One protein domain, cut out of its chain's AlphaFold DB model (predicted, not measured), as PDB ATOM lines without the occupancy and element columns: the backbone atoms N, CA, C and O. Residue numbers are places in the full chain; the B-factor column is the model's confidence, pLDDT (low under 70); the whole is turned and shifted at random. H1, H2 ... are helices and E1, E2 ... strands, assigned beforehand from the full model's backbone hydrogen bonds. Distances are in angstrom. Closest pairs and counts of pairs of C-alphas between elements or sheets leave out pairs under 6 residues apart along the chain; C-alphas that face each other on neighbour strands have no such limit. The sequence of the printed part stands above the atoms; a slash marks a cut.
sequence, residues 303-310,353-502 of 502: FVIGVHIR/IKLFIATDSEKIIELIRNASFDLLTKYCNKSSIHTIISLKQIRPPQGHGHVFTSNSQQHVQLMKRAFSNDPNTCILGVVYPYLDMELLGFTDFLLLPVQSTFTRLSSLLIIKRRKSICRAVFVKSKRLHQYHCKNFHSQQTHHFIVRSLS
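AT A GLANCE: This is residues 303 to 310 and 353 to 502 of the 502 residues of an uncharacterized protein of Reticulomyxa filosa (UniProt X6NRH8). A strongly twisted sheet of seven strands has H4 and H5 over one face and H1 over the other; residues 423 to 431 of the long H4 reach past the sheet toward H3, which lies far off with a long loop, residues 390 to 407, leading to it. E5, E6 and E7 fold back and forth at one end of the sheet, and residues 404 to 409 stick out. The printed part has 158 residues, with elements along the chain E1 E2 H1 H2 E3 H3 H4 E4 H5 E5 E6 E7. The mixed sheet has the order E3 E2 E1 E4 E5 E6 E7; the class is mixed, helices and strands. It is only just compact, close to loose, with a radius of gyration of the C-alphas of 17.6 A and spans of 49 by 38 by 37 A.

HOW THE PARTS SIT: E1, residues 303 to 309, is parallel to E2, residues 353 to 359, with N 307 and O 356 2.8 A apart. H1, residues 362 to 370, is on the sheet over E2 at a height of 9.0 A; their closest C-alphas, Ile 357 and Ile 365, are 6.9 A apart. H2, residues 374 to 379, is not on the sheet. The edge strand E3, residues 385 to 389, is parallel to E2, with N 389 and O 355 2.8 A apart; E2, H1, H2 and E3 form a strand-helix-strand unit, two parallel neighbours with helices between, its crossover right-handed. H3, residues 408 to 418, is not on the sheet but is near H4, residues 423 to 442, with 6 pairs of C-alphas within 10 A. H4 is on the opposite face from H1, over E2 and E1; the closest C-alphas of H4 and E1, Leu 440 and Gly 306, are 5.3 A apart. E4, residues 445 to 448, is parallel to E1, with N 447 and O 306 2.8 A apart; E3, H3, H4 and E4 form a split unit, E2 and E1 lying between its strands, its crossover right-handed. H5, residues 455 to 464, is on the same face as H4 and touches it with residues 437 to 442 of H4 alone; their closest C-alphas, Gly 441 and Ser 458, are 3.9 A apart. E5, residues 468 to 475, is parallel to E4, with N 470 and O 446 2.8 A apart; E4, H5 and E5 form another strand-helix-strand unit, its crossover right-handed. E5, E6, residues 480 to 487, and E7, residues 493 to 498, form a meander, each strand the antiparallel neighbour of the one before, with N 473 and O 482 2.7 A apart and N 485 and O 494 2.8 A apart. Every O i to N i+4 pair is within hydrogen-bond range in H1, H3 and H5, against 1 of 2 in H2 and 15 of 16 in H4.

IN THESE COORDINATES: E1 begins at C-alpha 303, (-29.089, 24.035, -14.398). H4 is 29.0 A long from C-alpha 423, (7.830, 22.345, -13.545), E5 21.9 A and E6 22.4 A. E7 ends at C-alpha 498, (-28.452, 38.551, -30.939).

THE WHOLE: The C-alphas farthest apart, those of Asn 381 and Gln 409, are 54.6 A apart. Residues 311 to 352 are not printed, and C-alphas 310 and 353 are 22.4 A apart across the cut. The link from E3 to H3 is long, with 18 residues. The mean pLDDT of the printed part is 73.7; 64 residues are under 70, among them residues 372 to 386 and 394 to 429.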
ATOM      1  N   PHE A 303     -29.245  23.948 -12.956       89.44
ATOM      2  CA  PHE A 303     -29.089  24.035 -14.398       89.44
ATOM      3  C   PHE A 303     -27.842  24.853 -14.711       89.44
ATOM      4  O   PHE A 303     -27.777  26.048 -14.401       89.44
ATOM      5  N   VAL A 304     -26.834  24.211 -15.294       92.81
ATOM      6  CA  VAL A 304     -25.545  24.860 -15.542       92.81
ATOM      7  C   VAL A 304     -25.416  25.256 -17.002       92.81
ATOM      8  O   VAL A 304     -25.416  24.410 -17.898       92.81
ATOM      9  N   ILE A 305     -25.225  26.553 -17.235       93.69
ATOM     10  CA  ILE A 305     -24.834  27.093 -18.534       93.69
ATOM     11  C   ILE A 305     -23.311  27.227 -18.538       93.69
ATOM     12  O   ILE A 305     -22.738  28.019 -17.794       93.69
ATOM     13  N   GLY A 306     -22.649  26.433 -19.367       95.88
ATOM     14  CA  GLY A 306     -21.225  26.533 -19.649       95.88
ATOM     15  C   GLY A 306     -20.975  27.577 -20.722       95.88
ATOM     16  O   GLY A 306     -21.590  27.531 -21.785       95.88
ATOM     17  N   VAL A 307     -20.062  28.503 -20.466       94.44
ATOM     18  CA  VAL A 307     -19.667  29.534 -21.421       94.44
ATOM     19  C   VAL A 307     -18.165  29.479 -21.606       94.44
ATOM     20  O   VAL A 307     -17.403  29.613 -20.647       94.44
ATOM     21  N   HIS A 308     -17.736  29.334 -22.856       92.12
ATOM     22  CA  HIS A 308     -16.334  29.511 -23.201       92.12
ATOM     23  C   HIS A 308     -16.103  30.883 -23.821       92.12
ATOM     24  O   HIS A 308     -16.647  31.182 -24.882       92.12
ATOM     25  N   ILE A 309     -15.255  31.695 -23.194       87.81
ATOM     26  CA  ILE A 309     -14.880  33.012 -23.712       87.81
ATOM     27  C   ILE A 309     -13.395  32.980 -24.033       87.81
ATOM     28  O   ILE A 309     -12.568  32.742 -23.164       87.81
ATOM     29  N   ARG A 310     -13.052  33.222 -25.294       81.50
ATOM     30  CA  ARG A 310     -11.666  33.364 -25.737       81.50
ATOM     31  C   ARG A 310     -11.404  34.840 -25.997       81.50
ATOM     32  O   ARG A 310     -11.989  35.402 -26.921       81.50
ATOM     33  N   ILE A 353     -30.181  28.427 -11.545       85.62
ATOM     34  CA  ILE A 353     -29.311  28.579 -12.711       85.62
ATOM     35  C   ILE A 353     -27.921  28.988 -12.236       85.62
ATOM     36  O   ILE A 353     -27.761  29.907 -11.428       85.62
ATOM     37  N   LYS A 354     -26.899  28.307 -12.747       90.12
ATOM     38  CA  LYS A 354     -25.500  28.652 -12.503       90.12
ATOM     39  C   LYS A 354     -24.765  28.841 -13.820       90.12
ATOM     40  O   LYS A 354     -25.053  28.172 -14.812       90.12
ATOM     41  N   LEU A 355     -23.794  29.746 -13.812       91.75
ATOM     42  CA  LEU A 355     -22.986  30.058 -14.983       91.75
ATOM     43  C   LEU A 355     -21.560  29.561 -14.754       91.75
ATOM     44  O   LEU A 355     -20.865  30.092 -13.892       91.75
ATOM     45  N   PHE A 356     -21.130  28.548 -15.503       95.62
ATOM     46  CA  PHE A 356     -19.742  28.095 -15.492       95.62
ATOM     47  C   PHE A 356     -18.957  28.807 -16.597       95.62
ATOM     48  O   PHE A 356     -19.268  28.643 -17.777       95.62
ATOM     49  N   ILE A 357     -17.951  29.599 -16.226       93.44
ATOM     50  CA  ILE A 357     -17.122  30.363 -17.164       93.44
ATOM     51  C   ILE A 357     -15.742  29.718 -17.291       93.44
ATOM     52  O   ILE A 357     -14.999  29.642 -16.312       93.44
ATOM     53  N   ALA A 358     -15.376  29.354 -18.519       92.94
ATOM     54  CA  ALA A 358     -14.025  28.946 -18.892       92.94
ATOM     55  C   ALA A 358     -13.432  29.974 -19.865       92.94
ATOM     56  O   ALA A 358     -13.915  30.137 -20.992       92.94
ATOM     57  N   THR A 359     -12.378  30.671 -19.447       88.88
ATOM     58  CA  THR A 359     -11.801  31.791 -20.204       88.88
ATOM     59  C   THR A 359     -10.289  31.844 -20.083       88.88
ATOM     60  O   THR A 359      -9.716  31.300 -19.154       88.88
ATOM     61  N   ASP A 360      -9.621  32.503 -21.020       81.31
ATOM     62  CA  ASP A 360      -8.190  32.804 -20.940       81.31
ATOM     63  C   ASP A 360      -7.862  34.039 -20.075       81.31
ATOM     64  O   ASP A 360      -6.696  34.397 -19.932       81.31
ATOM     65  N   SER A 361      -8.867  34.688 -19.472       81.38
ATOM     66  CA  SER A 361      -8.686  35.929 -18.711       81.38
ATOM     67  C   SER A 361      -9.540  35.997 -17.442       81.38
ATOM     68  O   SER A 361     -10.762  36.124 -17.514       81.38
ATOM     69  N   GLU A 362      -8.896  36.025 -16.270       84.25
ATOM     70  CA  GLU A 362      -9.577  36.196 -14.972       84.25
ATOM     71  C   GLU A 362     -10.346  37.531 -14.899       84.25
ATOM     72  O   GLU A 362     -11.454  37.592 -14.371       84.25
ATOM     73  N   LYS A 363      -9.829  38.582 -15.557       84.31
ATOM     74  CA  LYS A 363     -10.490  39.896 -15.661       84.31
ATOM     75  C   LYS A 363     -11.880  39.807 -16.293       84.31
ATOM     76  O   LYS A 363     -12.739  40.629 -15.997       84.31
ATOM     77  N   ILE A 364     -12.109  38.842 -17.186       84.38
ATOM     78  CA  ILE A 364     -13.433  38.609 -17.779       84.38
ATOM     79  C   ILE A 364     -14.378  37.970 -16.772       84.38
ATOM     80  O   ILE A 364     -15.555  38.311 -16.758       84.38
ATOM     81  N   ILE A 365     -13.876  37.077 -15.921       88.00
ATOM     82  CA  ILE A 365     -14.676  36.445 -14.873       88.00
ATOM     83  C   ILE A 365     -15.140  37.509 -13.878       88.00
ATOM     84  O   ILE A 365     -16.327  37.576 -13.578       88.00
ATOM     85  N   GLU A 366     -14.237  38.377 -13.418       87.25
ATOM     86  CA  GLU A 366     -14.575  39.509 -12.541       87.25
ATOM     87  C   GLU A 366     -15.580  40.455 -13.195       87.25
ATOM     88  O   GLU A 366     -16.575  40.840 -12.589       87.25
ATOM     89  N   LEU A 367     -15.358  40.785 -14.463       86.06
ATOM     90  CA  LEU A 367     -16.246  41.648 -15.225       86.06
ATOM     91  C   LEU A 367     -17.652  41.046 -15.385       86.06
ATOM     92  O   LEU A 367     -18.634  41.773 -15.279       86.06
ATOM     93  N   ILE A 368     -17.762  39.730 -15.581       86.25
ATOM     94  CA  ILE A 368     -19.041  39.005 -15.602       86.25
ATOM     95  C   ILE A 368     -19.663  38.958 -14.202       86.25
ATOM     96  O   ILE A 368     -20.868  39.140 -14.085       86.25
ATOM     97  N   ARG A 369     -18.873  38.768 -13.138       86.56
ATOM     98  CA  ARG A 369     -19.367  38.811 -11.748       86.56
ATOM     99  C   ARG A 369     -19.946  40.168 -11.372       86.56
ATOM    100  O   ARG A 369     -20.968  40.219 -10.701       86.56
ATOM    101  N   ASN A 370     -19.310  41.241 -11.832       84.62
ATOM    102  CA  ASN A 370     -19.749  42.608 -11.575       84.62
ATOM    103  C   ASN A 370     -20.923  43.021 -12.472       84.62
ATOM    104  O   ASN A 370     -21.681  43.925 -12.122       84.62
ATOM    105  N   ALA A 371     -21.079  42.381 -13.631       79.81
ATOM    106  CA  ALA A 371     -22.220  42.611 -14.494       79.81
ATOM    107  C   ALA A 371     -23.486  42.057 -13.831       79.81
ATOM    108  O   ALA A 371     -23.665  40.849 -13.682       79.81
ATOM    109  N   SER A 372     -24.396  42.956 -13.461       64.38
ATOM    110  CA  SER A 372     -25.750  42.559 -13.086       64.38
ATOM    111  C   SER A 372     -26.466  42.058 -14.334       64.38
ATOM    112  O   SER A 372     -26.547  42.740 -15.358       64.38
ATOM    113  N   PHE A 373     -26.953  40.827 -14.276       69.06
ATOM    114  CA  PHE A 373     -27.693  40.242 -15.376       69.06
ATOM    115  C   PHE A 373     -29.184  40.563 -15.226       69.06
ATOM    116  O   PHE A 373     -29.976  39.715 -14.820       69.06
ATOM    117  N   ASP A 374     -29.590  41.784 -15.570       63.19
ATOM    118  CA  ASP A 374     -30.964  42.273 -15.357       63.19
ATOM    119  C   ASP A 374     -32.054  41.383 -15.987       63.19
ATOM    120  O   ASP A 374     -33.163  41.269 -15.467       63.19
ATOM    121  N   LEU A 375     -31.740  40.695 -17.090       58.06
ATOM    122  CA  LEU A 375     -32.655  39.747 -17.738       58.06
ATOM    123  C   LEU A 375     -32.939  38.509 -16.878       58.06
ATOM    124  O   LEU A 375     -34.027  37.945 -16.955       58.06
ATOM    125  N   LEU A 376     -31.992  38.093 -16.043       60.41
ATOM    126  CA  LEU A 376     -32.110  36.898 -15.208       60.41
ATOM    127  C   LEU A 376     -33.039  37.129 -14.025       60.41
ATOM    128  O   LEU A 376     -33.878  36.287 -13.723       60.41
ATOM    129  N   THR A 377     -32.964  38.334 -13.472       61.81
ATOM    130  CA  THR A 377     -33.879  38.903 -12.482       61.81
ATOM    131  C   THR A 377     -35.340  38.904 -12.953       61.81
ATOM    132  O   THR A 377     -36.252  38.849 -12.130       61.81
ATOM    133  N   LYS A 378     -35.573  38.985 -14.275       68.19
ATOM    134  CA  LYS A 378     -36.914  39.032 -14.883       68.19
ATOM    135  C   LYS A 378     -37.553  37.651 -15.041       68.19
ATOM    136  O   LYS A 378     -38.756  37.525 -14.842       68.19
ATOM    137  N   TYR A 379     -36.782  36.643 -15.447       65.06
ATOM    138  CA  TYR A 379     -37.313  35.296 -15.717       65.06
ATOM    139  C   TYR A 379     -37.288  34.381 -14.503       65.06
ATOM    140  O   TYR A 379     -38.049  33.420 -14.429       65.06
ATOM    141  N   CYS A 380     -36.416  34.684 -13.557       64.31
ATOM    142  CA  CYS A 380     -36.275  33.944 -12.333       64.31
ATOM    143  C   CYS A 380     -36.353  34.989 -11.209       64.31
ATOM    144  O   CYS A 380     -35.531  35.904 -11.206       64.31
ATOM    145  N   ASN A 381     -37.351  34.909 -10.313       63.88
ATOM    146  CA  ASN A 381     -37.555  35.854  -9.195       63.88
ATOM    147  C   ASN A 381     -36.210  36.340  -8.635       63.88
ATOM    148  O   ASN A 381     -35.491  35.484  -8.158       63.88
ATOM    149  N   LYS A 382     -35.896  37.650  -8.732       53.03
ATOM    150  CA  LYS A 382     -34.634  38.414  -8.480       53.03
ATOM    151  C   LYS A 382     -33.342  37.749  -7.930       53.03
ATOM    152  O   LYS A 382     -32.272  38.312  -8.122       53.03
ATOM    153  N   SER A 383     -33.386  36.613  -7.255       51.41
ATOM    154  CA  SER A 383     -32.325  35.922  -6.522       51.41
ATOM    155  C   SER A 383     -31.722  34.681  -7.213       51.41
ATOM    156  O   SER A 383     -30.914  33.992  -6.598       51.41
ATOM    157  N   SER A 384     -32.070  34.370  -8.465       52.88
ATOM    158  CA  SER A 384     -31.942  32.991  -8.994       52.88
ATOM    159  C   SER A 384     -30.789  32.651  -9.954       52.88
ATOM    160  O   SER A 384     -30.629  31.478 -10.308       52.88
ATOM    161  N   ILE A 385     -29.925  33.606 -10.331       58.34
ATOM    162  CA  ILE A 385     -28.525  33.218 -10.584       58.34
ATOM    163  C   ILE A 385     -27.811  33.275  -9.260       58.34
ATOM    164  O   ILE A 385     -27.393  34.328  -8.791       58.34
ATOM    165  N   HIS A 386     -27.683  32.102  -8.664       62.00
ATOM    166  CA  HIS A 386     -27.071  32.000  -7.357       62.00
ATOM    167  C   HIS A 386     -25.550  32.130  -7.430       62.00
ATOM    168  O   HIS A 386     -24.928  32.483  -6.429       62.00
ATOM    169  N   THR A 387     -24.908  31.787  -8.559       82.00
ATOM    170  CA  THR A 387     -23.438  31.713  -8.596       82.00
ATOM    171  C   THR A 387     -22.850  31.714 -10.012       82.00
ATOM    172  O   THR A 387     -23.228  30.898 -10.856       82.00
ATOM    173  N   ILE A 388     -21.848  32.571 -10.237       88.06
ATOM    174  CA  ILE A 388     -20.868  32.415 -11.322       88.06
ATOM    175  C   ILE A 388     -19.728  31.552 -10.799       88.06
ATOM    176  O   ILE A 388     -19.074  31.897  -9.813       88.06
ATOM    177  N   ILE A 389     -19.487  30.439 -11.474       93.06
ATOM    178  CA  ILE A 389     -18.492  29.442 -11.106       93.06
ATOM    179  C   ILE A 389     -17.396  29.451 -12.167       93.06
ATOM    180  O   ILE A 389     -17.667  29.532 -13.363       93.06
ATOM    181  N   SER A 390     -16.150  29.339 -11.741       91.94
ATOM    182  CA  SER A 390     -15.007  29.174 -12.630       91.94
ATOM    183  C   SER A 390     -13.929  28.381 -11.908       91.94
ATOM    184  O   SER A 390     -13.848  28.412 -10.677       91.94
ATOM    185  N   LEU A 391     -13.084  27.681 -12.662       88.75
ATOM    186  CA  LEU A 391     -11.788  27.274 -12.133       88.75
ATOM    187  C   LEU A 391     -10.870  28.498 -12.033       88.75
ATOM    188  O   LEU A 391     -11.058  29.492 -12.741       88.75
ATOM    189  N   LYS A 392      -9.863  28.411 -11.158       83.75
ATOM    190  CA  LYS A 392      -8.752  29.370 -11.134       83.75
ATOM    191  C   LYS A 392      -8.072  29.343 -12.501       83.75
ATOM    192  O   LYS A 392      -7.654  28.271 -12.934       83.75
ATOM    193  N   GLN A 393      -7.927  30.485 -13.169       79.56
ATOM    194  CA  GLN A 393      -7.277  30.508 -14.475       79.56
ATOM    195  C   GLN A 393      -5.756  30.491 -14.314       79.56
ATOM    196  O   GLN A 393      -5.090  31.523 -14.269       79.56
ATOM    197  N   ILE A 394      -5.197  29.282 -14.223       69.94
ATOM    198  CA  ILE A 394      -3.753  29.039 -14.304       69.94
ATOM    199  C   ILE A 394      -3.399  28.902 -15.783       69.94
ATOM    200  O   ILE A 394      -3.233  27.807 -16.313       69.94
ATOM    201  N   ARG A 395      -3.393  30.030 -16.488       65.88
ATOM    202  CA  ARG A 395      -3.060  30.102 -17.911       65.88
ATOM    203  C   ARG A 395      -1.921  31.096 -18.109       65.88
ATOM    204  O   ARG A 395      -1.798  32.030 -17.314       65.88
ATOM    205  N   PRO A 396      -1.100  30.919 -19.156       57.47
ATOM    206  CA  PRO A 396      -0.089  31.908 -19.471       57.47
ATOM    207  C   PRO A 396      -0.780  33.263 -19.703       57.47
ATOM    208  O   PRO A 396      -1.863  33.296 -20.300       57.47
ATOM    209  N   PRO A 397      -0.200  34.378 -19.227       54.62
ATOM    210  CA  PRO A 397      -0.791  35.696 -19.404       54.62
ATOM    211  C   PRO A 397      -1.004  36.016 -20.887       54.62
ATOM    212  O   PRO A 397      -0.359  35.454 -21.777       54.62
ATOM    213  N   GLN A 398      -1.903  36.961 -21.164       51.25
ATOM    214  CA  GLN A 398      -2.163  37.442 -22.522       51.25
ATOM    215  C   GLN A 398      -0.835  37.746 -23.248       51.25
ATOM    216  O   GLN A 398       0.062  38.361 -22.676       51.25
ATOM    217  N   GLY A 399      -0.677  37.267 -24.484       49.88
ATOM    218  CA  GLY A 399       0.600  37.354 -25.218       49.88
ATOM    219  C   GLY A 399       1.451  36.081 -25.187       49.88
ATOM    220  O   GLY A 399       2.349  35.954 -26.009       49.88
ATOM    221  N   HIS A 400       1.165  35.143 -24.280       50.06
ATOM    222  CA  HIS A 400       2.026  33.985 -24.001       50.06
ATOM    223  C   HIS A 400       1.357  32.636 -24.307       50.06
ATOM    224  O   HIS A 400       1.856  31.590 -23.899       50.06
ATOM    225  N   GLY A 401       0.208  32.626 -24.988       51.50
ATOM    226  CA  GLY A 401      -0.392  31.373 -25.435       51.50
ATOM    227  C   GLY A 401       0.434  30.706 -26.529       51.50
ATOM    228  O   GLY A 401       1.311  31.333 -27.114       51.50
ATOM    229  N   HIS A 402       0.155  29.428 -26.808       45.31
ATOM    230  CA  HIS A 402       0.805  28.676 -27.884       45.31
ATOM    231  C   HIS A 402       0.612  29.351 -29.241       45.31
ATOM    232  O   HIS A 402      -0.363  29.095 -29.943       45.31
ATOM    233  N   VAL A 403       1.563  30.201 -29.618       39.66
ATOM    234  CA  VAL A 403       1.675  30.675 -30.982       39.66
ATOM    235  C   VAL A 403       2.404  29.568 -31.735       39.66
ATOM    236  O   VAL A 403       3.600  29.362 -31.548       39.66
ATOM    237  N   PHE A 404       1.687  28.826 -32.582       40.59
ATOM    238  CA  PHE A 404       2.291  27.911 -33.560       40.59
ATOM    239  C   PHE A 404       2.985  28.708 -34.682       40.59
ATOM    240  O   PHE A 404       2.767  28.467 -35.865       40.59
ATOM    241  N   THR A 405       3.776  29.725 -34.334       39.56
ATOM    242  CA  THR A 405       4.630  30.416 -35.294       39.56
ATOM    243  C   THR A 405       5.939  29.661 -35.434       39.56
ATOM    244  O   THR A 405       6.479  29.092 -34.489       39.56
ATOM    245  N   SER A 406       6.477  29.703 -36.646       40.50
ATOM    246  CA  SER A 406       7.754  29.111 -37.049       40.50
ATOM    247  C   SER A 406       8.977  29.614 -36.264       40.50
ATOM    248  O   SER A 406      10.051  29.041 -36.406       40.50
ATOM    249  N   ASN A 407       8.832  30.632 -35.406       46.06
ATOM    250  CA  ASN A 407       9.875  31.088 -34.481       46.06
ATOM    251  C   ASN A 407       9.675  30.470 -33.091       46.06
ATOM    252  O   ASN A 407       9.335  31.144 -32.116       46.06
ATOM    253  N   SER A 408       9.929  29.164 -33.012       52.31
ATOM    254  CA  SER A 408       9.816  28.355 -31.794       52.31
ATOM    255  C   SER A 408      10.630  28.903 -30.613       52.31
ATOM    256  O   SER A 408      10.208  28.761 -29.470       52.31
ATOM    257  N   GLN A 409      11.756  29.584 -30.853       53.25
ATOM    258  CA  GLN A 409      12.637  30.072 -29.784       53.25
ATOM    259  C   GLN A 409      12.035  31.212 -28.947       53.25
ATOM    260  O   GLN A 409      12.103  31.153 -27.720       53.25
ATOM    261  N   GLN A 410      11.404  32.219 -29.565       52.91
ATOM    262  CA  GLN A 410      10.732  33.291 -28.810       52.91
ATOM    263  C   GLN A 410       9.529  32.751 -28.035       52.91
ATOM    264  O   GLN A 410       9.319  33.130 -26.885       52.91
ATOM    265  N   HIS A 411       8.783  31.815 -28.628       55.16
ATOM    266  CA  HIS A 411       7.660  31.156 -27.964       55.16
ATOM    267  C   HIS A 411       8.113  30.341 -26.746       55.16
ATOM    268  O   HIS A 411       7.564  30.483 -25.656       55.16
ATOM    269  N   VAL A 412       9.176  29.544 -26.893       54.88
ATOM    270  CA  VAL A 412       9.776  28.788 -25.785       54.88
ATOM    271  C   VAL A 412      10.270  29.727 -24.682       54.88
ATOM    272  O   VAL A 412      10.059  29.435 -23.510       54.88
ATOM    273  N   GLN A 413      10.876  30.869 -25.019       56.97
ATOM    274  CA  GLN A 413      11.305  31.855 -24.020       56.97
ATOM    275  C   GLN A 413      10.125  32.517 -23.294       56.97
ATOM    276  O   GLN A 413      10.191  32.697 -22.079       56.97
ATOM    277  N   LEU A 414       9.038  32.845 -23.998       56.03
ATOM    278  CA  LEU A 414       7.821  33.393 -23.392       56.03
ATOM    279  C   LEU A 414       7.138  32.370 -22.482       56.03
ATOM    280  O   LEU A 414       6.766  32.715 -21.368       56.03
ATOM    281  N   MET A 415       7.049  31.105 -22.897       54.22
ATOM    282  CA  MET A 415       6.528  30.022 -22.057       54.22
ATOM    283  C   MET A 415       7.408  29.798 -20.821       54.22
ATOM    284  O   MET A 415       6.889  29.745 -19.711       54.22
ATOM    285  N   LYS A 416       8.740  29.753 -20.977       58.72
ATOM    286  CA  LYS A 416       9.685  29.643 -19.848       58.72
ATOM    287  C   LYS A 416       9.539  30.801 -18.853       58.72
ATOM    288  O   LYS A 416       9.607  30.585 -17.649       58.72
ATOM    289  N   ARG A 417       9.302  32.026 -19.338       60.38
ATOM    290  CA  ARG A 417       9.048  33.200 -18.483       60.38
ATOM    291  C   ARG A 417       7.671  33.151 -17.819       60.38
ATOM    292  O   ARG A 417       7.563  33.464 -16.641       60.38
ATOM    293  N   ALA A 418       6.637  32.755 -18.558       54.78
ATOM    294  CA  ALA A 418       5.257  32.714 -18.082       54.78
ATOM    295  C   ALA A 418       5.024  31.641 -17.015       54.78
ATOM    296  O   ALA A 418       4.251  31.865 -16.089       54.78
ATOM    297  N   PHE A 419       5.681  30.489 -17.144       56.94
ATOM    298  CA  PHE A 419       5.494  29.372 -16.223       56.94
ATOM    299  C   PHE A 419       6.525  29.324 -15.097       56.94
ATOM    300  O   PHE A 419       6.436  28.441 -14.249       56.94
ATOM    301  N   SER A 420       7.447  30.295 -15.031       54.22
ATOM    302  CA  SER A 420       8.635  30.265 -14.167       54.22
ATOM    303  C   SER A 420       9.454  28.971 -14.357       54.22
ATOM    304  O   SER A 420       9.055  28.056 -15.073       54.22
ATOM    305  N   ASN A 421      10.631  28.859 -13.746       54.88
ATOM    306  CA  ASN A 421      11.408  27.611 -13.805       54.88
ATOM    307  C   ASN A 421      10.779  26.467 -12.973       54.88
ATOM    308  O   ASN A 421      11.440  25.456 -12.765       54.88
ATOM    309  N   ASP A 422       9.541  26.617 -12.482       55.59
ATOM    310  CA  ASP A 422       8.819  25.609 -11.705       55.59
ATOM    311  C   ASP A 422       8.058  24.633 -12.629       55.59
ATOM    312  O   ASP A 422       7.048  25.008 -13.240       55.59
ATOM    313  N   PRO A 423       8.487  23.359 -12.721       57.84
ATOM    314  CA  PRO A 423       7.830  22.345 -13.545       57.84
ATOM    315  C   PRO A 423       6.349  22.145 -13.197       57.84
ATOM    316  O   PRO A 423       5.548  21.834 -14.083       57.84
ATOM    317  N   ASN A 424       5.956  22.373 -11.938       59.75
ATOM    318  CA  ASN A 424       4.571  22.209 -11.502       59.75
ATOM    319  C   ASN A 424       3.650  23.222 -12.180       59.75
ATOM    320  O   ASN A 424       2.558  22.875 -12.626       59.75
ATOM    321  N   THR A 425       4.103  24.464 -12.327       61.72
ATOM    322  CA  THR A 425       3.315  25.531 -12.945       61.72
ATOM    323  C   THR A 425       3.060  25.245 -14.434       61.72
ATOM    324  O   THR A 425       1.951  25.479 -14.921       61.72
ATOM    325  N   CYS A 426       4.015  24.623 -15.136       60.84
ATOM    326  CA  CYS A 426       3.834  24.137 -16.510       60.84
ATOM    327  C   CYS A 426       2.780  23.020 -16.603       60.84
ATOM    328  O   CYS A 426       1.871  23.095 -17.433       60.84
ATOM    329  N   ILE A 427       2.852  22.017 -15.716       66.88
ATOM    330  CA  ILE A 427       1.861  20.932 -15.657       66.88
ATOM    331  C   ILE A 427       0.470  21.522 -15.402       66.88
ATOM    332  O   ILE A 427      -0.446  21.291 -16.188       66.88
ATOM    333  N   LEU A 428       0.311  22.361 -14.375       69.56
ATOM    334  CA  LEU A 428      -0.966  23.015 -14.059       69.56
ATOM    335  C   LEU A 428      -1.514  23.824 -15.246       69.56
ATOM    336  O   LEU A 428      -2.716  23.781 -15.513       69.56
ATOM    337  N   GLY A 429      -0.629  24.481 -16.000       69.56
ATOM    338  CA  GLY A 429      -0.948  25.214 -17.223       69.56
ATOM    339  C   GLY A 429      -1.545  24.376 -18.352       69.56
ATOM    340  O   GLY A 429      -2.240  24.926 -19.201       69.56
ATOM    341  N   VAL A 430      -1.316  23.063 -18.371       71.94
ATOM    342  CA  VAL A 430      -1.936  22.128 -19.328       71.94
ATOM    343  C   VAL A 430      -3.202  21.502 -18.743       71.94
ATOM    344  O   VAL A 430      -4.214  21.349 -19.429       71.94
ATOM    345  N   VAL A 431      -3.157  21.174 -17.456       76.94
ATOM    346  CA  VAL A 431      -4.213  20.451 -16.744       76.94
ATOM    347  C   VAL A 431      -5.481  21.275 -16.599       76.94
ATOM    348  O   VAL A 431      -6.569  20.787 -16.893       76.94
ATOM    349  N   TYR A 432      -5.362  22.529 -16.173       81.62
ATOM    350  CA  TYR A 432      -6.520  23.392 -15.938       81.62
ATOM    351  C   TYR A 432      -7.319  23.663 -17.221       81.62
ATOM    352  O   TYR A 432      -8.540  23.509 -17.197       81.62
ATOM    353  N   PRO A 433      -6.676  23.969 -18.365       81.88
ATOM    354  CA  PRO A 433      -7.338  23.975 -19.665       81.88
ATOM    355  C   PRO A 433      -8.101  22.689 -19.981       81.88
ATOM    356  O   PRO A 433      -9.233  22.768 -20.450       81.88
ATOM    357  N   TYR A 434      -7.516  21.516 -19.727       83.25
ATOM    358  CA  TYR A 434      -8.191  20.242 -19.979       83.25
ATOM    359  C   TYR A 434      -9.417  20.058 -19.074       83.25
ATOM    360  O   TYR A 434     -10.495  19.719 -19.563       83.25
ATOM    361  N   LEU A 435      -9.279  20.359 -17.779       87.00
ATOM    362  CA  LEU A 435     -10.386  20.341 -16.823       87.00
ATOM    363  C   LEU A 435     -11.511  21.286 -17.255       87.00
ATOM    364  O   LEU A 435     -12.668  20.887 -17.250       87.00
ATOM    365  N   ASP A 436     -11.194  22.504 -17.695       91.50
ATOM    366  CA  ASP A 436     -12.185  23.437 -18.239       91.50
ATOM    367  C   ASP A 436     -12.916  22.843 -19.457       91.50
ATOM    368  O   ASP A 436     -14.138  22.959 -19.554       91.50
ATOM    369  N   MET A 437     -12.205  22.186 -20.386       88.75
ATOM    370  CA  MET A 437     -12.838  21.526 -21.537       88.75
ATOM    371  C   MET A 437     -13.805  20.423 -21.100       88.75
ATOM    372  O   MET A 437     -14.909  20.321 -21.645       88.75
ATOM    373  N   GLU A 438     -13.396  19.595 -20.141       89.62
ATOM    374  CA  GLU A 438     -14.210  18.505 -19.613       89.62
ATOM    375  C   GLU A 438     -15.431  19.045 -18.860       89.62
ATOM    376  O   GLU A 438     -16.559  18.675 -19.184       89.62
ATOM    377  N   LEU A 439     -15.238  19.998 -17.943       94.69
ATOM    378  CA  LEU A 439     -16.305  20.637 -17.170       94.69
ATOM    379  C   LEU A 439     -17.323  21.356 -18.064       94.69
ATOM    380  O   LEU A 439     -18.524  21.202 -17.849       94.69
ATOM    381  N   LEU A 440     -16.880  22.056 -19.115       95.44
ATOM    382  CA  LEU A 440     -17.776  22.602 -20.145       95.44
ATOM    383  C   LEU A 440     -18.595  21.503 -20.845       95.44
ATOM    384  O   LEU A 440     -19.721  21.745 -21.261       95.44
ATOM    385  N   GLY A 441     -18.037  20.302 -21.002       92.50
ATOM    386  CA  GLY A 441     -18.744  19.135 -21.531       92.50
ATOM    387  C   GLY A 441     -19.799  18.561 -20.578       92.50
ATOM    388  O   GLY A 441     -20.725  17.867 -21.016       92.50
ATOM    389  N   PHE A 442     -19.672  18.858 -19.281       94.31
ATOM    390  CA  PHE A 442     -20.557  18.389 -18.217       94.31
ATOM    391  C   PHE A 442     -21.701  19.349 -17.863       94.31
ATOM    392  O   PHE A 442     -22.612  18.956 -17.128       94.31
ATOM    393  N   THR A 443     -21.745  20.543 -18.452       96.00
ATOM    394  CA  THR A 443     -22.865  21.477 -18.279       96.00
ATOM    395  C   THR A 443     -24.140  20.982 -18.971       96.00
ATOM    396  O   THR A 443     -24.118  20.028 -19.758       96.00
ATOM    397  N   ASP A 444     -25.284  21.585 -18.655       92.81
ATOM    398  CA  ASP A 444     -26.563  21.268 -19.307       92.81
ATOM    399  C   ASP A 444     -26.731  21.995 -20.637       92.81
ATOM    400  O   ASP A 444     -27.460  21.557 -21.532       92.81
ATOM    401  N   PHE A 445     -26.028  23.113 -20.749       93.00
ATOM    402  CA  PHE A 445     -26.043  23.982 -21.898       93.00
ATOM    403  C   PHE A 445     -24.635  24.488 -22.178       93.00
ATOM    404  O   PHE A 445     -23.944  24.892 -21.246       93.00
ATOM    405  N   LEU A 446     -24.207  24.508 -23.439       94.12
ATOM    406  CA  LEU A 446     -22.917  25.072 -23.838       94.12
ATOM    407  C   LEU A 446     -23.111  26.264 -24.778       94.12
ATOM    408  O   LEU A 446     -23.574  26.110 -25.904       94.12
ATOM    409  N   LEU A 447     -22.730  27.456 -24.330       92.44
ATOM    410  CA  LEU A 447     -22.754  28.695 -25.100       92.44
ATOM    411  C   LEU A 447     -21.344  29.037 -25.591       92.44
ATOM    412  O   LEU A 447     -20.418  29.211 -24.797       92.44
ATOM    413  N   LEU A 448     -21.195  29.168 -26.909       89.44
ATOM    414  CA  LEU A 448     -19.937  29.477 -27.586       89.44
ATOM    415  C   LEU A 448     -20.062  30.800 -28.367       89.44
ATOM    416  O   LEU A 448     -20.426  30.776 -29.548       89.44
ATOM    417  N   PRO A 449     -19.761  31.957 -27.743       79.50
ATOM    418  CA  PRO A 449     -19.783  33.272 -28.395       79.50
ATOM    419  C   PRO A 449     -18.738  33.422 -29.506       79.50
ATOM    420  O   PRO A 449     -18.894  34.227 -30.420       79.50
ATOM    421  N   VAL A 450     -17.657  32.641 -29.427       75.31
ATOM    422  CA  VAL A 450     -16.585  32.601 -30.422       75.31
ATOM    423  C   VAL A 450     -16.218  31.144 -30.677       75.31
ATOM    424  O   VAL A 450     -16.072  30.353 -29.743       75.31
ATOM    425  N   GLN A 451     -16.054  30.779 -31.949       73.06
ATOM    426  CA  GLN A 451     -15.551  29.457 -32.310       73.06
ATOM    427  C   GLN A 451     -14.106  29.302 -31.828       73.06
ATOM    428  O   GLN A 451     -13.238  30.106 -32.160       73.06
ATOM    429  N   SER A 452     -13.856  28.255 -31.046       77.25
ATOM    430  CA  SER A 452     -12.549  27.962 -30.462       77.25
ATOM    431  C   SER A 452     -12.294  26.463 -30.545       77.25
ATOM    432  O   SER A 452     -13.152  25.666 -30.157       77.25
ATOM    433  N   THR A 453     -11.111  26.062 -31.014       72.75
ATOM    434  CA  THR A 453     -10.688  24.649 -31.037       72.75
ATOM    435  C   THR A 453     -10.700  24.026 -29.642       72.75
ATOM    436  O   THR A 453     -11.000  22.842 -29.514       72.75
ATOM    437  N   PHE A 454     -10.507  24.849 -28.604       80.75
ATOM    438  CA  PHE A 454     -10.652  24.491 -27.193       80.75
ATOM    439  C   PHE A 454     -11.982  23.781 -26.895       80.75
ATOM    440  O   PHE A 454     -12.052  22.865 -26.091       80.75
ATOM    441  N   THR A 455     -13.055  24.171 -27.581       82.25
ATOM    442  CA  THR A 455     -14.420  23.712 -27.277       82.25
ATOM    443  C   THR A 455     -14.810  22.429 -28.001       82.25
ATOM    444  O   THR A 455     -15.957  21.989 -27.891       82.25
ATOM    445  N   ARG A 456     -13.897  21.820 -28.770       80.19
ATOM    446  CA  ARG A 456     -14.187  20.595 -29.532       80.19
ATOM    447  C   ARG A 456     -14.520  19.429 -28.612       80.19
ATOM    448  O   ARG A 456     -15.579  18.830 -28.782       80.19
ATOM    449  N   LEU A 457     -13.675  19.164 -27.613       80.62
ATOM    450  CA  LEU A 457     -13.922  18.112 -26.623       80.62
ATOM    451  C   LEU A 457     -15.237  18.367 -25.876       80.62
ATOM    452  O   LEU A 457     -16.099  17.494 -25.838       80.62
ATOM    453  N   SER A 458     -15.436  19.590 -25.379       87.75
ATOM    454  CA  SER A 458     -16.669  19.991 -24.690       87.75
ATOM    455  C   SER A 458     -17.909  19.777 -25.560       87.75
ATOM    456  O   SER A 458     -18.902  19.221 -25.103       87.75
ATOM    457  N   SER A 459     -17.844  20.156 -26.842       84.56
ATOM    458  CA  SER A 459     -18.939  19.955 -27.796       84.56
ATOM    459  C   SER A 459     -19.261  18.474 -27.987       84.56
ATOM    460  O   SER A 459     -20.433  18.110 -27.993       84.56
ATOM    461  N   LEU A 460     -18.245  17.617 -28.132       81.12
ATOM    462  CA  LEU A 460     -18.436  16.171 -28.278       81.12
ATOM    463  C   LEU A 460     -19.101  15.566 -27.038       81.12
ATOM    464  O   LEU A 460     -20.026  14.765 -27.167       81.12
ATOM    465  N   LEU A 461     -18.677  15.980 -25.842       82.94
ATOM    466  CA  LEU A 461     -19.269  15.532 -24.581       82.94
ATOM    467  C   LEU A 461     -20.731  15.983 -24.441       82.94
ATOM    468  O   LEU A 461     -21.582  15.167 -24.083       82.94
ATOM    469  N   ILE A 462     -21.047  17.232 -24.799       86.75
ATOM    470  CA  ILE A 462     -22.423  17.757 -24.832       86.75
ATOM    471  C   ILE A 462     -23.301  16.951 -25.793       86.75
ATOM    472  O   ILE A 462     -24.399  16.540 -25.414       86.75
ATOM    473  N   ILE A 463     -22.808  16.664 -27.003       83.75
ATOM    474  CA  ILE A 463     -23.520  15.855 -28.005       83.75
ATOM    475  C   ILE A 463     -23.776  14.444 -27.471       83.75
ATOM    476  O   ILE A 463     -24.911  13.969 -27.507       83.75
ATOM    477  N   LYS A 464     -22.745  13.787 -26.921       81.88
ATOM    478  CA  LYS A 464     -22.854  12.435 -26.352       81.88
ATOM    479  C   LYS A 464     -23.868  12.379 -25.208       81.88
ATOM    480  O   LYS A 464     -24.625  11.419 -25.106       81.88
ATOM    481  N   ARG A 465     -23.920  13.423 -24.377       88.62
ATOM    482  CA  ARG A 465     -24.888  13.573 -23.276       88.62
ATOM    483  C   ARG A 465     -26.257  14.081 -23.737       88.62
ATOM    484  O   ARG A 465     -27.127  14.304 -22.899       88.62
ATOM    485  N   ARG A 466     -26.450  14.267 -25.049       86.12
ATOM    486  CA  ARG A 466     -27.668  14.802 -25.668       86.12
ATOM    487  C   ARG A 466     -28.109  16.142 -25.055       86.12
ATOM    488  O   ARG A 466     -29.295  16.401 -24.914       86.12
ATOM    489  N   LYS A 467     -27.159  16.991 -24.661       89.12
ATOM    490  CA  LYS A 467     -27.410  18.320 -24.072       89.12
ATOM    491  C   LYS A 467     -27.480  19.399 -25.152       89.12
ATOM    492  O   LYS A 467     -27.363  19.085 -26.330       89.12
ATOM    493  N   SER A 468     -27.710  20.656 -24.782       90.56
ATOM    494  CA  SER A 468     -27.873  21.742 -25.757       90.56
ATOM    495  C   SER A 468     -26.575  22.511 -26.002       90.56
ATOM    496  O   SER A 468     -25.803  22.755 -25.076       90.56
ATOM    497  N   ILE A 469     -26.344  22.939 -27.245       90.56
ATOM    498  CA  ILE A 469     -25.226  23.820 -27.618       90.56
ATOM    499  C   ILE A 469     -25.738  25.021 -28.409       90.56
ATOM    500  O   ILE A 469     -26.548  24.839 -29.308       90.56
ATOM    501  N   CYS A 470     -25.235  26.222 -28.127       89.06
ATOM    502  CA  CYS A 470     -25.410  27.424 -28.939       89.06
ATOM    503  C   CYS A 470     -24.060  27.897 -29.461       89.06
ATOM    504  O   CYS A 470     -23.130  28.124 -28.686       89.06
ATOM    505  N   ARG A 471     -23.961  28.105 -30.772       85.88
ATOM    506  CA  ARG A 471     -22.758  28.636 -31.418       85.88
ATOM    507  C   ARG A 471     -23.065  29.959 -32.087       85.88
ATOM    508  O   ARG A 471     -24.006  30.035 -32.873       85.88
ATOM    509  N   ALA A 472     -22.246  30.967 -31.817       81.75
ATOM    510  CA  ALA A 472     -22.285  32.194 -32.587       81.75
ATOM    511  C   ALA A 472     -21.785  31.936 -34.016       81.75
ATOM    512  O   ALA A 472     -20.712  31.368 -34.239       81.75
ATOM    513  N   VAL A 473     -22.563  32.396 -34.982       77.88
ATOM    514  CA  VAL A 473     -22.231  32.500 -36.394       77.88
ATOM    515  C   VAL A 473     -22.119  33.985 -36.694       77.88
ATOM    516  O   VAL A 473     -23.060  34.762 -36.504       77.88
ATOM    517  N   PHE A 474     -20.920  34.394 -37.102       70.12
ATOM    518  CA  PHE A 474     -20.661  35.780 -37.450       70.12
ATOM    519  C   PHE A 474     -21.198  36.062 -38.848       70.12
ATOM    520  O   PHE A 474     -20.678  35.549 -39.841       70.12
ATOM    521  N   VAL A 475     -22.217  36.912 -38.932       71.25
ATOM    522  CA  VAL A 475     -22.772  37.340 -40.215       71.25
ATOM    523  C   VAL A 475     -22.094  38.644 -40.620       71.25
ATOM    524  O   VAL A 475     -22.494  39.731 -40.192       71.25
ATOM    525  N   LYS A 476     -21.051  38.522 -41.459       66.69
ATOM    526  CA  LYS A 476     -20.204  39.638 -41.927       66.69
ATOM    527  C   LYS A 476     -21.016  40.837 -42.426       66.69
ATOM    528  O   LYS A 476     -20.676  41.968 -42.105       66.69
ATOM    529  N   SER A 477     -22.103  40.590 -43.160       58.53
ATOM    530  CA  SER A 477     -22.912  41.635 -43.799       58.53
ATOM    531  C   SER A 477     -23.687  42.526 -42.828       58.53
ATOM    532  O   SER A 477     -24.091  43.616 -43.216       58.53
ATOM    533  N   LYS A 478     -23.900  42.097 -41.576       55.56
ATOM    534  CA  LYS A 478     -24.722  42.844 -40.607       55.56
ATOM    535  C   LYS A 478     -24.005  43.173 -39.296       55.56
ATOM    536  O   LYS A 478     -24.597  43.827 -38.448       55.56
ATOM    537  N   ARG A 479     -22.759  42.713 -39.102       63.97
ATOM    538  CA  ARG A 479     -22.042  42.781 -37.806       63.97
ATOM    539  C   ARG A 479     -22.877  42.213 -36.639       63.97
ATOM    540  O   ARG A 479     -22.797  42.692 -35.513       63.97
ATOM    541  N   LEU A 480     -23.698  41.195 -36.910       58.19
ATOM    542  CA  LEU A 480     -24.554  40.549 -35.909       58.19
ATOM    543  C   LEU A 480     -23.987  39.181 -35.540       58.19
ATOM    544  O   LEU A 480     -23.452  38.466 -36.393       58.19
ATOM    545  N   HIS A 481     -24.185  38.804 -34.279       67.50
ATOM    546  CA  HIS A 481     -23.950  37.448 -33.808       67.50
ATOM    547  C   HIS A 481     -25.279  36.696 -33.853       67.50
ATOM    548  O   HIS A 481     -26.176  36.920 -33.042       67.50
ATOM    549  N   GLN A 482     -25.433  35.816 -34.839       78.94
ATOM    550  CA  GLN A 482     -26.553  34.881 -34.855       78.94
ATOM    551  C   GLN A 482     -26.159  33.655 -34.048       78.94
ATOM    552  O   GLN A 482     -25.085  33.110 -34.270       78.94
ATOM    553  N   TYR A 483     -26.989  33.219 -33.109       82.25
ATOM    554  CA  TYR A 483     -26.723  32.005 -32.352       82.25
ATOM    555  C   TYR A 483     -27.543  30.860 -32.932       82.25
ATOM    556  O   TYR A 483     -28.769  30.911 -33.028       82.25
ATOM    557  N   HIS A 484     -26.829  29.819 -33.344       84.50
ATOM    558  CA  HIS A 484     -27.408  28.567 -33.800       84.50
ATOM    559  C   HIS A 484     -27.385  27.600 -32.632       84.50
ATOM    560  O   HIS A 484     -26.308  27.176 -32.197       84.50
ATOM    561  N   CYS A 485     -28.568  27.292 -32.112       86.25
ATOM    562  CA  CYS A 485     -28.740  26.457 -30.943       86.25
ATOM    563  C   CYS A 485     -29.359  25.124 -31.326       86.25
ATOM    564  O   CYS A 485     -30.330  25.060 -32.073       86.25
ATOM    565  N   LYS A 486     -28.797  24.039 -30.813       84.25
ATOM    566  CA  LYS A 486     -29.268  22.687 -31.090       84.25
ATOM    567  C   LYS A 486     -29.462  21.937 -29.786       84.25
ATOM    568  O   LYS A 486     -28.528  21.858 -28.989       84.25
ATOM    569  N   ASN A 487     -30.663  21.393 -29.591       84.50
ATOM    570  CA  ASN A 487     -30.975  20.453 -28.523       84.50
ATOM    571  C   ASN A 487     -30.793  19.033 -29.052       84.50
ATOM    572  O   ASN A 487     -31.531  18.590 -29.931       84.50
ATOM    573  N   PHE A 488     -29.819  18.300 -28.522       80.62
ATOM    574  CA  PHE A 488     -29.584  16.925 -28.955       80.62
ATOM    575  C   PHE A 488     -30.499  15.903 -28.261       80.62
ATOM    576  O   PHE A 488     -30.541  14.755 -28.695       80.62
ATOM    577  N   HIS A 489     -31.249  16.297 -27.226       78.88
ATOM    578  CA  HIS A 489     -32.249  15.442 -26.585       78.88
ATOM    579  C   HIS A 489     -33.523  15.360 -27.424       78.88
ATOM    580  O   HIS A 489     -33.962  14.267 -27.764       78.88
ATOM    581  N   SER A 490     -34.086  16.513 -27.795       74.00
ATOM    582  CA  SER A 490     -35.332  16.594 -28.571       74.00
ATOM    583  C   SER A 490     -35.120  16.627 -30.087       74.00
ATOM    584  O   SER A 490     -36.092  16.710 -30.828       74.00
ATOM    585  N   GLN A 491     -33.862  16.637 -30.549       74.56
ATOM    586  CA  GLN A 491     -33.467  16.910 -31.941       74.56
ATOM    587  C   GLN A 491     -33.962  18.266 -32.488       74.56
ATOM    588  O   GLN A 491     -33.796  18.563 -33.671       74.56
ATOM    589  N   GLN A 492     -34.520  19.130 -31.634       70.94
ATOM    590  CA  GLN A 492     -34.994  20.452 -32.025       70.94
ATOM    591  C   GLN A 492     -33.820  21.406 -32.229       70.94
ATOM    592  O   GLN A 492     -32.890  21.487 -31.417       70.94
ATOM    593  N   THR A 493     -33.900  22.184 -33.303       68.50
ATOM    594  CA  THR A 493     -32.960  23.267 -33.586       68.50
ATOM    595  C   THR A 493     -33.677  24.593 -33.372       68.50
ATOM    596  O   THR A 493     -34.799  24.782 -33.835       68.50
ATOM    597  N   HIS A 494     -33.045  25.500 -32.637       71.56
ATOM    598  CA  HIS A 494     -33.556  26.831 -32.362       71.56
ATOM    599  C   HIS A 494     -32.530  27.867 -32.820       71.56
ATOM    600  O   HIS A 494     -31.342  27.774 -32.513       71.56
ATOM    601  N   HIS A 495     -32.984  28.864 -33.568       73.31
ATOM    602  CA  HIS A 495     -32.142  29.962 -34.019       73.31
ATOM    603  C   HIS A 495     -32.629  31.236 -33.350       73.31
ATOM    604  O   HIS A 495     -33.795  31.597 -33.494       73.31
ATOM    605  N   PHE A 496     -31.729  31.934 -32.662       72.12
ATOM    606  CA  PHE A 496     -32.012  33.280 -32.187       72.12
ATOM    607  C   PHE A 496     -30.918  34.241 -32.629       72.12
ATOM    608  O   PHE A 496     -29.735  33.908 -32.737       72.12
ATOM    609  N   ILE A 497     -31.332  35.461 -32.945       66.69
ATOM    610  CA  ILE A 497     -30.443  36.498 -33.449       66.69
ATOM    611  C   ILE A 497     -30.161  37.455 -32.302       66.69
ATOM    612  O   ILE A 497     -31.050  38.186 -31.873       66.69
ATOM    613  N   VAL A 498     -28.907  37.504 -31.853       62.25
ATOM    614  CA  VAL A 498     -28.452  38.551 -30.939       62.25
ATOM    615  C   VAL A 498     -27.980  39.711 -31.797       62.25
ATOM    616  O   VAL A 498     -26.876  39.715 -32.350       62.25
ATOM    617  N   ARG A 499     -28.856  40.705 -31.971       55.84
ATOM    618  CA  ARG A 499     -28.457  41.913 -32.686       55.84
ATOM    619  C   ARG A 499     -27.467  42.693 -31.827       55.84
ATOM    620  O   ARG A 499     -27.791  43.093 -30.710       55.84
ATOM    621  N   SER A 500     -26.270  42.925 -32.364       49.94
ATOM    622  CA  SER A 500     -25.415  43.997 -31.866       49.94
ATOM    623  C   SER A 500     -26.151  45.303 -32.163       49.94
ATOM    624  O   SER A 500     -26.285  45.686 -33.322       49.94
ATOM    625  N   LEU A 501     -26.755  45.915 -31.140       43.69
ATOM    626  CA  LEU A 501     -27.219  47.297 -31.249       43.69
ATOM    627  C   LEU A 501     -25.949  48.149 -31.268       43.69
ATOM    628  O   LEU A 501     -25.293  48.255 -30.223       43.69
ATOM    629  N   SER A 502     -25.597  48.608 -32.470       43.97
ATOM    630  CA  SER A 502     -24.514  49.548 -32.766       43.97
ATOM    631  C   SER A 502     -24.745  50.890 -32.104       43.97
ATOM    632  O   SER A 502     -25.905  51.354 -32.201       43.97
TER     633      SER A 502